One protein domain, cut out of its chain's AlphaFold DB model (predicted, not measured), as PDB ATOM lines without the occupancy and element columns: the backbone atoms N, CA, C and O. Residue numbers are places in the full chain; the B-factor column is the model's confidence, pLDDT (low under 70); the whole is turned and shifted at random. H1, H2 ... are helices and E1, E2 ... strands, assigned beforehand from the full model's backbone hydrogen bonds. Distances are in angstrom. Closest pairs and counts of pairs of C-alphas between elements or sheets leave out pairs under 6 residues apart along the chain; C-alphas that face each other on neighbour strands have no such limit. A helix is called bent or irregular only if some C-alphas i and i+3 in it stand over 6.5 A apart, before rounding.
ATOM      1  N   THR A  49     196.561 106.059 130.179       92.31
ATOM      2  CA  THR A  49     196.588 106.720 131.492       92.31
ATOM      3  C   THR A  49     195.179 107.018 132.004       92.31
ATOM      4  O   THR A  49     194.900 106.816 133.182       92.31
ATOM      5  N   THR A  50     194.269 107.461 131.136       94.19
ATOM      6  CA  THR A  50     192.867 107.701 131.507       94.19
ATOM      7  C   THR A  50     192.190 106.395 131.912       94.19
ATOM      8  O   THR A  50     191.495 106.368 132.923       94.19
ATOM      9  N   TRP A  51     192.439 105.302 131.184       95.31
ATOM     10  CA  TRP A  51     191.928 103.973 131.512       95.31
ATOM     11  C   TRP A  51     192.453 103.456 132.854       95.31
ATOM     12  O   TRP A  51     191.662 102.997 133.676       95.31
ATOM     13  N   ASP A  52     193.753 103.594 133.126       94.69
ATOM     14  CA  ASP A  52     194.345 103.182 134.404       94.69
ATOM     15  C   ASP A  52     193.714 103.947 135.575       94.69
ATOM     16  O   ASP A  52     193.326 103.361 136.589       94.69
ATOM     17  N   ARG A  53     193.534 105.267 135.421       91.25
ATOM     18  CA  ARG A  53     192.857 106.105 136.423       91.25
ATOM     19  C   ARG A  53     191.382 105.722 136.581       91.25
ATOM     20  O   ARG A  53     190.905 105.644 137.714       91.25
ATOM     21  N   LEU A  54     190.681 105.453 135.479       92.00
ATOM     22  CA  LEU A  54     189.271 105.060 135.467       92.00
ATOM     23  C   LEU A  54     189.053 103.705 136.144       92.00
ATOM     24  O   LEU A  54     188.164 103.578 136.978       92.00
ATOM     25  N   SER A  55     189.878 102.706 135.834       92.31
ATOM     26  CA  SER A  55     189.792 101.369 136.428       92.31
ATOM     27  C   SER A  55     189.972 101.424 137.947       92.31
ATOM     28  O   SER A  55     189.148 100.903 138.703       92.31
ATOM     29  N   VAL A  56     190.987 102.162 138.417       90.69
ATOM     30  CA  VAL A  56     191.207 102.384 139.855       90.69
ATOM     31  C   VAL A  56     190.014 103.093 140.501       90.69
ATOM     32  O   VAL A  56     189.625 102.739 141.616       90.69
ATOM     33  N   PHE A  57     189.415 104.071 139.818       87.12
ATOM     34  CA  PHE A  57     188.224 104.764 140.304       87.12
ATOM     35  C   PHE A  57     187.021 103.818 140.420       87.12
ATOM     36  O   PHE A  57     186.417 103.750 141.490       87.12
ATOM     37  N   ILE A  58     186.720 103.042 139.372       88.50
ATOM     38  CA  ILE A  58     185.603 102.084 139.345       88.50
ATOM     39  C   ILE A  58     185.736 101.071 140.484       88.50
ATOM     40  O   ILE A  58     184.781 100.859 141.228       88.50
ATOM     41  N   LEU A  59     186.919 100.486 140.677       88.06
ATOM     42  CA  LEU A  59     187.133  99.481 141.722       88.06
ATOM     43  C   LEU A  59     187.057 100.077 143.135       88.06
ATOM     44  O   LEU A  59     186.491  99.465 144.043       88.06
ATOM     45  N   ARG A  60     187.603 101.283 143.341       84.25
ATOM     46  CA  ARG A  60     187.642 101.922 144.664       84.25
ATOM     47  C   ARG A  60     186.287 102.494 145.074       84.25
ATOM     48  O   ARG A  60     185.855 102.263 146.200       84.25
ATOM     49  N   VAL A  61     185.622 103.223 144.179       81.56
ATOM     50  CA  VAL A  61     184.310 103.836 144.441       81.56
ATOM     51  C   VAL A  61     183.204 102.789 144.385       81.56
ATOM     52  O   VAL A  61     182.332 102.790 145.250       81.56
ATOM     53  N   GLY A  62     183.279 101.839 143.448       83.62
ATOM     54  CA  GLY A  62     182.316 100.743 143.337       83.62
ATOM     55  C   GLY A  62     182.204  99.935 144.629       83.62
ATOM     56  O   GLY A  62     181.096  99.692 145.098       83.62
ATOM     57  N   LYS A  63     183.333  99.615 145.282       87.25
ATOM     58  CA  LYS A  63     183.327  98.949 146.596       87.25
ATOM     59  C   LYS A  63     182.542  99.743 147.649       87.25
ATOM     60  O   LYS A  63     181.777  99.152 148.405       87.25
ATOM     61  N   VAL A  64     182.714 101.065 147.698       82.00
ATOM     62  CA  VAL A  64     182.010 101.937 148.657       82.00
ATOM     63  C   VAL A  64     180.514 101.991 148.352       82.00
ATOM     64  O   VAL A  64     179.710 101.838 149.268       82.00
ATOM     65  N   ILE A  65     180.136 102.151 147.078       81.06
ATOM     66  CA  ILE A  65     178.730 102.207 146.653       81.06
ATOM     67  C   ILE A  65     178.013 100.891 146.961       81.06
ATOM     68  O   ILE A  65     176.911 100.926 147.498       81.06
ATOM     69  N   ILE A  66     178.631  99.739 146.677       84.81
ATOM     70  CA  ILE A  66     178.032  98.425 146.958       84.81
ATOM     71  C   ILE A  66     177.788  98.258 148.461       84.81
ATOM     72  O   ILE A  66     176.688  97.883 148.861       84.81
ATOM     73  N   ILE A  67     178.777  98.585 149.302       87.06
ATOM     74  CA  ILE A  67     178.626  98.511 150.762       87.06
ATOM     75  C   ILE A  67     177.509  99.453 151.233       87.06
ATOM     76  O   ILE A  67     176.638  99.031 151.990       87.06
ATOM     77  N   ALA A  68     177.488 100.700 150.756       80.62
ATOM     78  CA  ALA A  68     176.453 101.668 151.110       80.62
ATOM     79  C   ALA A  68     175.052 101.202 150.681       80.62
ATOM     80  O   ALA A  68     174.115 101.285 151.469       80.62
ATOM     81  N   ALA A  69     174.907 100.656 149.470       79.00
ATOM     82  CA  ALA A  69     173.640 100.141 148.963       79.00
ATOM     83  C   ALA A  69     173.138  98.947 149.784       79.00
ATOM     84  O   ALA A  69     171.957  98.901 150.123       79.00
ATOM     85  N   VAL A  70     174.019  98.009 150.146       85.12
ATOM     86  CA  VAL A  70     173.669  96.875 151.019       85.12
ATOM     87  C   VAL A  70     173.207  97.376 152.385       85.12
ATOM     88  O   VAL A  70     172.151  96.959 152.852       85.12
ATOM     89  N   VAL A  71     173.940  98.311 152.997       85.25
ATOM     90  CA  VAL A  71     173.573  98.889 154.299       85.25
ATOM     91  C   VAL A  71     172.226  99.608 154.228       85.25
ATOM     92  O   VAL A  71     171.366  99.349 155.062       85.25
ATOM     93  N   ILE A  72     171.999 100.462 153.224       80.50
ATOM     94  CA  ILE A  72     170.730 101.192 153.062       80.50
ATOM     95  C   ILE A  72     169.561 100.222 152.861       80.50
ATOM     96  O   ILE A  72     168.517 100.389 153.487       80.50
ATOM     97  N   ASN A  73     169.725  99.187 152.029       79.94
ATOM     98  CA  ASN A  73     168.666  98.204 151.798       79.94
ATOM     99  C   ASN A  73     168.385  97.354 153.041       79.94
ATOM    100  O   ASN A  73     167.221  97.110 153.345       79.94
ATOM    101  N   PHE A  74     169.424  96.962 153.778       83.62
ATOM    102  CA  PHE A  74     169.294  96.216 155.027       83.62
ATOM    103  C   PHE A  74     168.583  97.041 156.109       83.62
ATOM    104  O   PHE A  74     167.588  96.597 156.677       83.62
ATOM    105  N   VAL A  75     169.030  98.279 156.340       83.38
ATOM    106  CA  VAL A  75     168.432  99.203 157.319       83.38
ATOM    107  C   VAL A  75     167.010  99.607 156.915       83.38
ATOM    108  O   VAL A  75     166.148  99.761 157.773       83.38
ATOM    109  N   GLY A  76     166.737  99.732 155.613       80.56
ATOM    110  CA  GLY A  76     165.399  99.999 155.083       80.56
ATOM    111  C   GLY A  76     164.472  98.779 155.047       80.56
ATOM    112  O   GLY A  76     163.296  98.931 154.733       80.56
ATOM    113  N   ALA A  77     164.969  97.564 155.291       80.00
ATOM    114  CA  ALA A  77     164.150  96.350 155.383       80.00
ATOM    115  C   ALA A  77     163.761  96.011 156.831       80.00
ATOM    116  O   ALA A  77     162.788  95.300 157.059       80.00
ATOM    117  N   ILE A  78     164.509  96.522 157.811       81.88
ATOM    118  CA  ILE A  78     164.329  96.207 159.227       81.88
ATOM    119  C   ILE A  78     163.589  97.340 159.935       81.88
ATOM    120  O   ILE A  78     164.012  98.489 159.855       81.88
ATOM    121  N   GLY A  79     162.532  97.010 160.682       79.00
ATOM    122  CA  GLY A  79     161.910  97.888 161.677       79.00
ATOM    123  C   GLY A  79     162.194  97.395 163.098       79.00
ATOM    124  O   GLY A  79     162.180  96.187 163.359       79.00
ATOM    125  N   ILE A  80     162.468  98.323 164.018       72.62
ATOM    126  CA  ILE A  80     162.640  98.029 165.448       72.62
ATOM    127  C   ILE A  80     161.349  98.440 166.159       72.62
ATOM    128  O   ILE A  80     161.166  99.596 166.531       72.62
ATOM    129  N   GLY A  81     160.429  97.487 166.316       69.38
ATOM    130  CA  GLY A  81     159.176  97.690 167.043       69.38
ATOM    131  C   GLY A  81     159.273  97.266 168.511       69.38
ATOM    132  O   GLY A  81     160.253  96.657 168.942       69.38
ATOM    133  N   ARG A  82     158.205  97.518 169.282       62.72
ATOM    134  CA  ARG A  82     158.064  97.015 170.666       62.72
ATOM    135  C   ARG A  82     158.131  95.479 170.766       62.72
ATOM    136  O   ARG A  82     158.501  94.970 171.816       62.72
ATOM    137  N   ASP A  83     157.869  94.774 169.664       66.19
ATOM    138  CA  ASP A  83     157.859  93.305 169.574       66.19
ATOM    139  C   ASP A  83     159.160  92.712 168.986       66.19
ATOM    140  O   ASP A  83     159.172  91.570 168.519       66.19
ATOM    141  N   GLY A  84     160.251  93.486 168.963       73.12
ATOM    142  CA  GLY A  84     161.557  93.068 168.447       73.12
ATOM    143  C   GLY A  84     161.827  93.461 166.988       73.12
ATOM    144  O   GLY A  84     161.153  94.313 166.409       73.12
ATOM    145  N   VAL A  85     162.866  92.854 166.405       79.00
ATOM    146  CA  VAL A  85     163.361  93.139 165.047       79.00
ATOM    147  C   VAL A  85     162.541  92.348 164.024       79.00
ATOM    148  O   VAL A  85     162.629  91.120 163.987       79.00
ATOM    149  N   LYS A  86     161.747  93.029 163.189       78.19
ATOM    150  CA  LYS A  86     160.928  92.403 162.132       78.19
ATOM    151  C   LYS A  86     161.124  93.106 160.790       78.19
ATOM    152  O   LYS A  86     161.539  94.262 160.734       78.19
ATOM    153  N   SER A  87     160.814  92.391 159.706       71.62
ATOM    154  CA  SER A  87     160.693  93.006 158.382       71.62
ATOM    155  C   SER A  87     159.488  93.940 158.402       71.62
ATOM    156  O   SER A  87     158.373  93.482 158.659       71.62
ATOM    157  N   ALA A  88     159.720  95.233 158.194       69.38
ATOM    158  CA  ALA A  88     158.693  96.266 158.271       69.38
ATOM    159  C   ALA A  88     158.566  96.999 156.928       69.38
ATOM    160  O   ALA A  88     159.547  97.078 156.177       69.38
ATOM    161  N   PRO A  89     157.385  97.565 156.615       76.06
ATOM    162  CA  PRO A  89     157.242  98.487 155.496       76.06
ATOM    163  C   PRO A  89     158.269  99.618 155.598       76.06
ATOM    164  O   PRO A  89     158.641 100.039 156.694       76.06
ATOM    165  N   ILE A  90     158.706 100.159 154.457       78.06
ATOM    166  CA  ILE A  90     159.785 101.163 154.410       78.06
ATOM    167  C   ILE A  90     159.517 102.376 155.324       78.06
ATOM    168  O   ILE A  90     160.457 102.924 155.894       78.06
ATOM    169  N   GLY A  91     158.249 102.751 155.527       78.25
ATOM    170  CA  GLY A  91     157.827 103.851 156.400       78.25
ATOM    171  C   GLY A  91     157.938 103.594 157.911       78.25
ATOM    172  O   GLY A  91     157.873 104.554 158.676       78.25
ATOM    173  N   GLU A  92     158.125 102.348 158.344       79.31
ATOM    174  CA  GLU A  92     158.352 101.940 159.745       79.31
ATOM    175  C   GLU A  92     159.743 101.303 159.931       79.31
ATOM    176  O   GLU A  92     160.044 100.680 160.947       79.31
ATOM    177  N   SER A  93     160.602 101.430 158.918       85.00
ATOM    178  CA  SER A  93     161.968 100.926 158.975       85.00
ATOM    179  C   SER A  93     162.859 101.804 159.859       85.00
ATOM    180  O   SER A  93     162.623 103.000 160.022       85.00
ATOM    181  N   MET A  94     163.968 101.242 160.342       85.31
ATOM    182  CA  MET A  94     164.996 101.985 161.076       85.31
ATOM    183  C   MET A  94     165.552 103.152 160.238       85.31
ATOM    184  O   MET A  94     165.961 104.180 160.777       85.31
ATOM    185  N   LEU A  95     165.517 103.026 158.906       84.38
ATOM    186  CA  LEU A  95     165.856 104.113 157.988       84.38
ATOM    187  C   LEU A  95     164.871 105.289 158.090       84.38
ATOM    188  O   LEU A  95     165.300 106.444 158.076       84.38
ATOM    189  N   ALA A  96     163.572 105.000 158.212       86.12
ATOM    190  CA  ALA A  96     162.538 106.012 158.398       86.12
ATOM    191  C   ALA A  96     162.660 106.703 159.757       86.12
ATOM    192  O   ALA A  96     162.525 107.923 159.822       86.12
ATOM    193  N   ASP A  97     162.995 105.966 160.816       87.69
ATOM    194  CA  ASP A  97     163.199 106.546 162.147       87.69
ATOM    195  C   ASP A  97     164.382 107.519 162.171       87.69
ATOM    196  O   ASP A  97     164.251 108.652 162.640       87.69
ATOM    197  N   VAL A  98     165.521 107.127 161.586       88.38
ATOM    198  CA  VAL A  98     166.689 108.013 161.439       88.38
ATOM    199  C   VAL A  98     166.344 109.231 160.575       88.38
ATOM    200  O   VAL A  98     166.709 110.359 160.915       88.38
ATOM    201  N   GLY A  99     165.608 109.026 159.479       88.88
ATOM    202  CA  GLY A  99     165.136 110.103 158.612       88.88
ATOM    203  C   GLY A  99     164.259 111.109 159.358       88.88
ATOM    204  O   GLY A  99     164.538 112.310 159.327       88.88
ATOM    205  N   ARG A 100     163.232 110.644 160.074       91.12
ATOM    206  CA  ARG A 100     162.311 111.488 160.856       91.12
ATOM    207  C   ARG A 100     162.996 112.180 162.029       91.12
ATOM    208  O   ARG A 100     162.669 113.326 162.315       91.12
ATOM    209  N   ALA A 101     163.985 111.546 162.659       91.75
ATOM    210  CA  ALA A 101     164.768 112.162 163.732       91.75
ATOM    211  C   ALA A 101     165.573 113.382 163.249       91.75
ATOM    212  O   ALA A 101     165.722 114.359 163.981       91.75
ATOM    213  N   LEU A 102     166.069 113.348 162.006       90.75
ATOM    214  CA  LEU A 102     166.889 114.418 161.425       90.75
ATOM    215  C   LEU A 102     166.081 115.448 160.626       90.75
ATOM    216  O   LEU A 102     166.531 116.576 160.433       90.75
ATOM    217  N   THR A 103     164.862 115.101 160.210       93.19
ATOM    218  CA  THR A 103     163.976 115.978 159.428       93.19
ATOM    219  C   THR A 103     163.633 117.324 160.094       93.19
ATOM    220  O   THR A 103     163.559 118.311 159.364       93.19
ATOM    221  N   PRO A 104     163.503 117.468 161.434       92.62
ATOM    222  CA  PRO A 104     163.228 118.761 162.067       92.62
ATOM    223  C   PRO A 104     164.266 119.836 161.741       92.62
ATOM    224  O   PRO A 104     163.913 121.005 161.607       92.62
ATOM    225  N   ILE A 105     165.531 119.443 161.555       92.69
ATOM    226  CA  ILE A 105     166.615 120.356 161.163       92.69
ATOM    227  C   ILE A 105     166.347 120.936 159.771       92.69
ATOM    228  O   ILE A 105     166.717 122.064 159.486       92.69
ATOM    229  N   PHE A 106     165.669 120.187 158.909       92.88
ATOM    230  CA  PHE A 106     165.374 120.550 157.527       92.88
ATOM    231  C   PHE A 106     163.952 121.091 157.320       92.88
ATOM    232  O   PHE A 106     163.591 121.504 156.215       92.88
ATOM    233  N   HIS A 107     163.147 121.157 158.378       90.75
ATOM    234  CA  HIS A 107     161.807 121.734 158.326       90.75
ATOM    235  C   HIS A 107     161.794 123.199 157.843       90.75
ATOM    236  O   HIS A 107     160.952 123.538 157.010       90.75
ATOM    237  N   PRO A 108     162.736 124.079 158.251       90.62
ATOM    238  CA  PRO A 108     162.737 125.478 157.815       90.62
ATOM    239  C   PRO A 108     162.992 125.687 156.316       90.62
ATOM    240  O   PRO A 108     162.709 126.774 155.815       90.62
ATOM    241  N   MET A 109     163.507 124.675 155.605       90.19
ATOM    242  CA  MET A 109     163.668 124.684 154.143       90.19
ATOM    243  C   MET A 109     162.547 123.931 153.403       90.19
ATOM    244  O   MET A 109     162.635 123.734 152.192       90.19
ATOM    245  N   GLY A 110     161.492 123.521 154.118       88.50
ATOM    246  CA  GLY A 110     160.279 122.943 153.540       88.50
ATOM    247  C   GLY A 110     160.229 121.416 153.475       88.50
ATOM    248  O   GLY A 110     159.341 120.891 152.805       88.50
ATOM    249  N   ILE A 111     161.145 120.694 154.139       91.69
ATOM    250  CA  ILE A 111     161.045 119.229 154.266       91.69
ATOM    251  C   ILE A 111     160.115 118.882 155.432       91.69
ATOM    252  O   ILE A 111     160.418 119.158 156.592       91.69
ATOM    253  N   THR A 112     158.982 118.257 155.124       89.12
ATOM    254  CA  THR A 112     158.023 117.768 156.121       89.12
ATOM    255  C   THR A 112     158.407 116.379 156.635       89.12
ATOM    256  O   THR A 112     159.181 115.663 156.004       89.12
ATOM    257  N   GLN A 113     157.839 115.972 157.776       87.56
ATOM    258  CA  GLN A 113     158.078 114.652 158.388       87.56
ATOM    259  C   GLN A 113     157.679 113.475 157.486       87.56
ATOM    260  O   GLN A 113     158.297 112.411 157.536       87.56
ATOM    261  N   ASP A 114     156.692 113.678 156.614       86.38
ATOM    262  CA  ASP A 114     156.283 112.683 155.618       86.38
ATOM    263  C   ASP A 114     157.350 112.497 154.534       86.38
ATOM    264  O   ASP A 114     157.498 111.413 153.971       86.38
ATOM    265  N   ASN A 115     158.154 113.535 154.292       90.81
ATOM    266  CA  ASN A 115     159.259 113.535 153.347       90.81
ATOM    267  C   ASN A 115     160.619 113.239 154.014       90.81
ATOM    268  O   ASN A 115     161.670 113.751 153.616       90.81
ATOM    269  N   TRP A 116     160.625 112.350 155.010       90.56
ATOM    270  CA  TRP A 116     161.851 111.792 155.589       90.56
ATOM    271  C   TRP A 116     162.831 111.168 154.562       90.56
ATOM    272  O   TRP A 116     164.041 111.224 154.816       90.56
ATOM    273  N   PRO A 117     162.407 110.627 153.392       90.69
ATOM    274  CA  PRO A 117     163.332 110.097 152.386       90.69
ATOM    275  C   PRO A 117     164.266 111.155 151.812       90.69
ATOM    276  O   PRO A 117     165.416 110.849 151.498       90.69
ATOM    277  N   ALA A 118     163.813 112.409 151.707       91.50
ATOM    278  CA  ALA A 118     164.667 113.517 151.300       91.50
ATOM    279  C   ALA A 118     165.820 113.724 152.295       91.50
ATOM    280  O   ALA A 118     166.974 113.859 151.888       91.50
ATOM    281  N   THR A 119     165.533 113.662 153.597       92.25
ATOM    282  CA  THR A 119     166.542 113.756 154.663       92.25
ATOM    283  C   THR A 119     167.546 112.603 154.598       92.25
ATOM    284  O   THR A 119     168.755 112.825 154.667       92.25
ATOM    285  N   VAL A 120     167.075 111.370 154.396       90.12
ATOM    286  CA  VAL A 120     167.950 110.194 154.228       90.12
ATOM    287  C   VAL A 120     168.825 110.324 152.978       90.12
ATOM    288  O   VAL A 120     170.019 110.012 153.017       90.12
ATOM    289  N   GLY A 121     168.266 110.861 151.890       90.50
ATOM    290  CA  GLY A 121     169.013 111.214 150.686       90.50
ATOM    291  C   GLY A 121     170.184 112.146 150.991       90.50
ATOM    292  O   GLY A 121     171.317 111.827 150.628       90.50
ATOM    293  N   LEU A 122     169.949 113.238 151.727       90.94
ATOM    294  CA  LEU A 122     170.992 114.200 152.118       90.94
ATOM    295  C   LEU A 122     172.121 113.559 152.929       90.94
ATOM    296  O   LEU A 122     173.293 113.842 152.673       90.94
ATOM    297  N   LEU A 123     171.785 112.665 153.863       88.31
ATOM    298  CA  LEU A 123     172.776 111.948 154.671       88.31
ATOM    299  C   LEU A 123     173.639 111.026 153.819       88.31
ATOM    300  O   LEU A 123     174.863 111.030 153.947       88.31
ATOM    301  N   SER A 124     173.016 110.281 152.904       85.50
ATOM    302  CA  SER A 124     173.749 109.403 151.988       85.50
ATOM    303  C   SER A 124     174.708 110.186 151.078       85.50
ATOM    304  O   SER A 124     175.805 109.716 150.770       85.50
ATOM    305  N   GLY A 125     174.350 111.428 150.737       85.62
ATOM    306  CA  GLY A 125     175.162 112.318 149.913       85.62
ATOM    307  C   GLY A 125     176.446 112.823 150.560       85.62
ATOM    308  O   GLY A 125     177.347 113.267 149.849       85.62
ATOM    309  N   VAL A 126     176.546 112.802 151.895       85.75
ATOM    310  CA  VAL A 126     177.746 113.262 152.622       85.75
ATOM    311  C   VAL A 126     178.970 112.435 152.228       85.75
ATOM    312  O   VAL A 126     180.070 112.971 152.094       85.75
ATOM    313  N   VAL A 127     178.777 111.133 152.006       81.38
ATOM    314  CA  VAL A 127     179.857 110.227 151.606       81.38
ATOM    315  C   VAL A 127     180.224 110.474 150.140       81.38
ATOM    316  O   VAL A 127     181.385 110.739 149.821       81.38
ATOM    317  N   VAL A 128     179.226 110.420 149.253       82.56
ATOM    318  CA  VAL A 128     179.365 110.569 147.798       82.56
ATOM    319  C   VAL A 128     178.092 111.228 147.255       82.56
ATOM    320  O   VAL A 128     176.992 110.732 147.498       82.56
ATOM    321  N   LYS A 129     178.218 112.327 146.502       81.56
ATOM    322  CA  LYS A 129     177.070 113.135 146.039       81.56
ATOM    323  C   LYS A 129     176.150 112.365 145.096       81.56
ATOM    324  O   LYS A 129     174.942 112.567 145.089       81.56
ATOM    325  N   GLU A 130     176.723 111.453 144.332       80.56
ATOM    326  CA  GLU A 130     176.053 110.625 143.340       80.56
ATOM    327  C   GLU A 130     175.144 109.568 143.988       80.56
ATOM    328  O   GLU A 130     174.156 109.150 143.386       80.56
ATOM    329  N   ILE A 131     175.423 109.174 145.240       82.44
ATOM    330  CA  ILE A 131     174.605 108.196 145.975       82.44
ATOM    331  C   ILE A 131     173.217 108.764 146.289       82.44
ATOM    332  O   ILE A 131     172.261 107.997 146.343       82.44
ATOM    333  N   VAL A 132     173.067 110.091 146.409       86.25
ATOM    334  CA  VAL A 132     171.779 110.738 146.722       86.25
ATOM    335  C   VAL A 132     170.691 110.296 145.748       86.25
ATOM    336  O   VAL A 132     169.617 109.893 146.182       86.25
ATOM    337  N   VAL A 133     170.964 110.320 144.441       81.94
ATOM    338  CA  VAL A 133     169.966 109.962 143.418       81.94
ATOM    339  C   VAL A 133     169.580 108.486 143.526       81.94
ATOM    340  O   VAL A 133     168.398 108.158 143.461       81.94
ATOM    341  N   GLY A 134     170.558 107.606 143.761       80.44
ATOM    342  CA  GLY A 134     170.318 106.175 143.955       80.44
ATOM    343  C   GLY A 134     169.494 105.875 145.208       80.44
ATOM    344  O   GLY A 134     168.550 105.091 145.141       80.44
ATOM    345  N   THR A 135     169.806 106.534 146.328       85.19
ATOM    346  CA  THR A 135     169.064 106.414 147.592       85.19
ATOM    347  C   THR A 135     167.646 106.952 147.459       85.19
ATOM    348  O   THR A 135     166.705 106.318 147.922       85.19
ATOM    349  N   LEU A 136     167.462 108.106 146.812       87.06
ATOM    350  CA  LEU A 136     166.125 108.648 146.586       87.06
ATOM    351  C   LEU A 136     165.322 107.677 145.710       87.06
ATOM    352  O   LEU A 136     164.237 107.278 146.109       87.06
ATOM    353  N   ASN A 137     165.867 107.226 144.577       83.69
ATOM    354  CA  ASN A 137     165.161 106.291 143.700       83.69
ATOM    355  C   ASN A 137     164.784 104.992 144.433       83.69
ATOM    356  O   ASN A 137     163.651 104.547 144.325       83.69
ATOM    357  N   SER A 138     165.681 104.415 145.240       82.38
ATOM    358  CA  SER A 138     165.374 103.176 145.969       82.38
ATOM    359  C   SER A 138     164.335 103.359 147.080       82.38
ATOM    360  O   SER A 138     163.500 102.479 147.283       82.38
ATOM    361  N   VAL A 139     164.355 104.484 147.801       86.12
ATOM    362  CA  VAL A 139     163.423 104.729 148.911       86.12
ATOM    363  C   VAL A 139     162.053 105.187 148.400       86.12
ATOM    364  O   VAL A 139     161.037 104.693 148.886       86.12
ATOM    365  N   TYR A 140     161.995 106.077 147.402       86.94
ATOM    366  CA  TYR A 140     160.726 106.537 146.823       86.94
ATOM    367  C   TYR A 140     159.989 105.441 146.058       86.94
ATOM    368  O   TYR A 140     158.770 105.355 146.184       86.94
ATOM    369  N   ASP A 141     160.699 104.589 145.315       82.06
ATOM    370  CA  ASP A 141     160.070 103.479 144.591       82.06
ATOM    371  C   ASP A 141     159.400 102.494 145.564       82.06
ATOM    372  O   ASP A 141     158.262 102.076 145.358       82.06
ATOM    373  N   ARG A 142     160.050 102.228 146.706       79.19
ATOM    374  CA  ARG A 142     159.524 101.354 147.767       79.19
ATOM    375  C   ARG A 142     158.359 101.947 148.556       79.19
ATOM    376  O   ARG A 142     157.605 101.188 149.150       79.19
ATOM    377  N   MET A 143     158.188 103.270 148.587       77.25
ATOM    378  CA  MET A 143     157.001 103.886 149.199       77.25
ATOM    379  C   MET A 143     155.743 103.732 148.338       77.25
ATOM    380  O   MET A 143     154.638 103.878 148.852       77.25
ATOM    381  N   GLY A 144     155.903 103.474 147.036       67.19
ATOM    382  CA  GLY A 144     154.798 103.274 146.098       67.19
ATOM    383  C   GLY A 144     154.415 101.811 145.869       67.19
ATOM    384  O   GLY A 144     153.493 101.562 145.096       67.19
ATOM    385  N   GLN A 145     155.118 100.856 146.484       65.81
ATOM    386  CA  GLN A 145     154.896  99.422 146.300       65.81
ATOM    387  C   GLN A 145     154.347  98.789 147.582       65.81
ATOM    388  O   GLN A 145     154.929  98.942 148.656       65.81
ATOM    389  N   ASP A 146     153.251  98.038 147.455       54.00
ATOM    390  CA  ASP A 146     152.801  97.120 148.500       54.00
ATOM    391  C   ASP A 146     153.869  96.038 148.731       54.00
ATOM    392  O   ASP A 146     154.584  95.660 147.804       54.00
ATOM    393  N   ASN A 147     153.979  95.555 149.976       53.91
ATOM    394  CA  ASN A 147     155.065  94.739 150.558       53.91
ATOM    395  C   ASN A 147     155.397  93.385 149.877       53.91
ATOM    396  O   ASN A 147     156.001  92.512 150.499       53.91
ATOM    397  N   THR A 148     155.021  93.162 148.625       56.00
ATOM    398  CA  THR A 148     155.505  92.051 147.808       56.00
ATOM    399  C   THR A 148     156.964  92.278 147.408       56.00
ATOM    400  O   THR A 148     157.247  93.228 146.675       56.00
ATOM    401  N   PRO A 149     157.905  91.413 147.834       55.78
ATOM    402  CA  PRO A 149     159.270  91.460 147.333       55.78
ATOM    403  C   PRO A 149     159.224  91.240 145.815       55.78
ATOM    404  O   PRO A 149     158.659  90.229 145.379       55.78
ATOM    405  N   PRO A 150     159.775  92.143 144.988       59.69
ATOM    406  CA  PRO A 150     159.867  91.891 143.560       59.69
ATOM    407  C   PRO A 150     160.683  90.615 143.324       59.69
ATOM    408  O   PRO A 150     161.642  90.330 144.046       59.69
TER     409      PRO A 150
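What this domain is: This is residues 49 to 150 of the 321 residues of the protein "Ferrous iron transport protein B" of mine drainage metagenome (UniProt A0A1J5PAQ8). One long helix, H1, sticks out with its residues 49 to 60 as a free arm, and the rest of the printed part gathers at its other end. There H3 and H4 fold back on each other as a helical hairpin, H2 crosses H3 nearly at a right angle, and a small two-strand hairpin, E1 and E2, follows the last turn of H1. The printed part has 102 residues, with four named helices and two named strands in the order H1, E1, E2, H2, H3, H4; the sheet E1 - E2 is antiparallel and the class is mostly helix. The whole is only just loose, close to compact, with a radius of gyration of the C-alphas of 15.7 A, and it is elongated, spanning 54 by 35 by 23 A.

How they stand to each other: Begin with H1, residues 49 to 75, and go on to E1, residues 78 to 81, and E2, residues 84 to 87. E1 and E2 form a hairpin, in which N 79 and O 86 are 2.9 A apart and N 86 and O 79 are 3.2 A apart, within hydrogen-bond range. H2, residues 94 to 109, only just touches H1, with 3 pairs of C-alphas within 8 A, and only at their ends; the closest C-alphas are those of Val 75 and Leu 95, 5.6 A apart. H2 has a kink of 51 degrees near residue 103. Next, H3, residues 113 to 127, touches H2, about perpendicular at 84 degrees, closest at the C-alphas of Gly 99 and Trp 116, 4.8 A. H4, residues 131 to 143, touches H3 at a shallow tilt of 28 degrees, opposite ways, a helical hairpin whose closest C-alphas are those of Gly 121 and Val 132, 4.9 A. H4 also only just touches H1, with 3 pairs of C-alphas within 8 A, the closest being those of Ile 65 and Ile 131, 7.3 A. H1 and H3 are near each other, while H2 and H4 are apart. O i to N i+4 pairs are within hydrogen-bond range in 22 of 23 for H1, 7 of 12 for H2, 6 of 11 for H3 and 8 of 9 for H4.

Where its parts are: Find C-alpha 49 at (196.588, 106.720, 131.492); from there H1 runs 38.9 A to C-alpha 75 at (168.432, 99.203, 157.319). H2 measures 23.8 A and is irregular, with C-alphas 105 and 108 7.2 A apart. H3 measures 23.2 A and is irregular too, with C-alphas 114 and 117 8.2 A apart. H4 runs 18.4 A and ends at C-alpha 143, at (157.001, 103.886, 149.199).

The domain as a whole: The C-alphas of Thr 49 and Asp 83, 55.9 A apart, are the two farthest apart. The printed part has no cut and no long link. Look in the B-factor column for pLDDT under 70 at residues 81 to 83, 88 and 144 to 150.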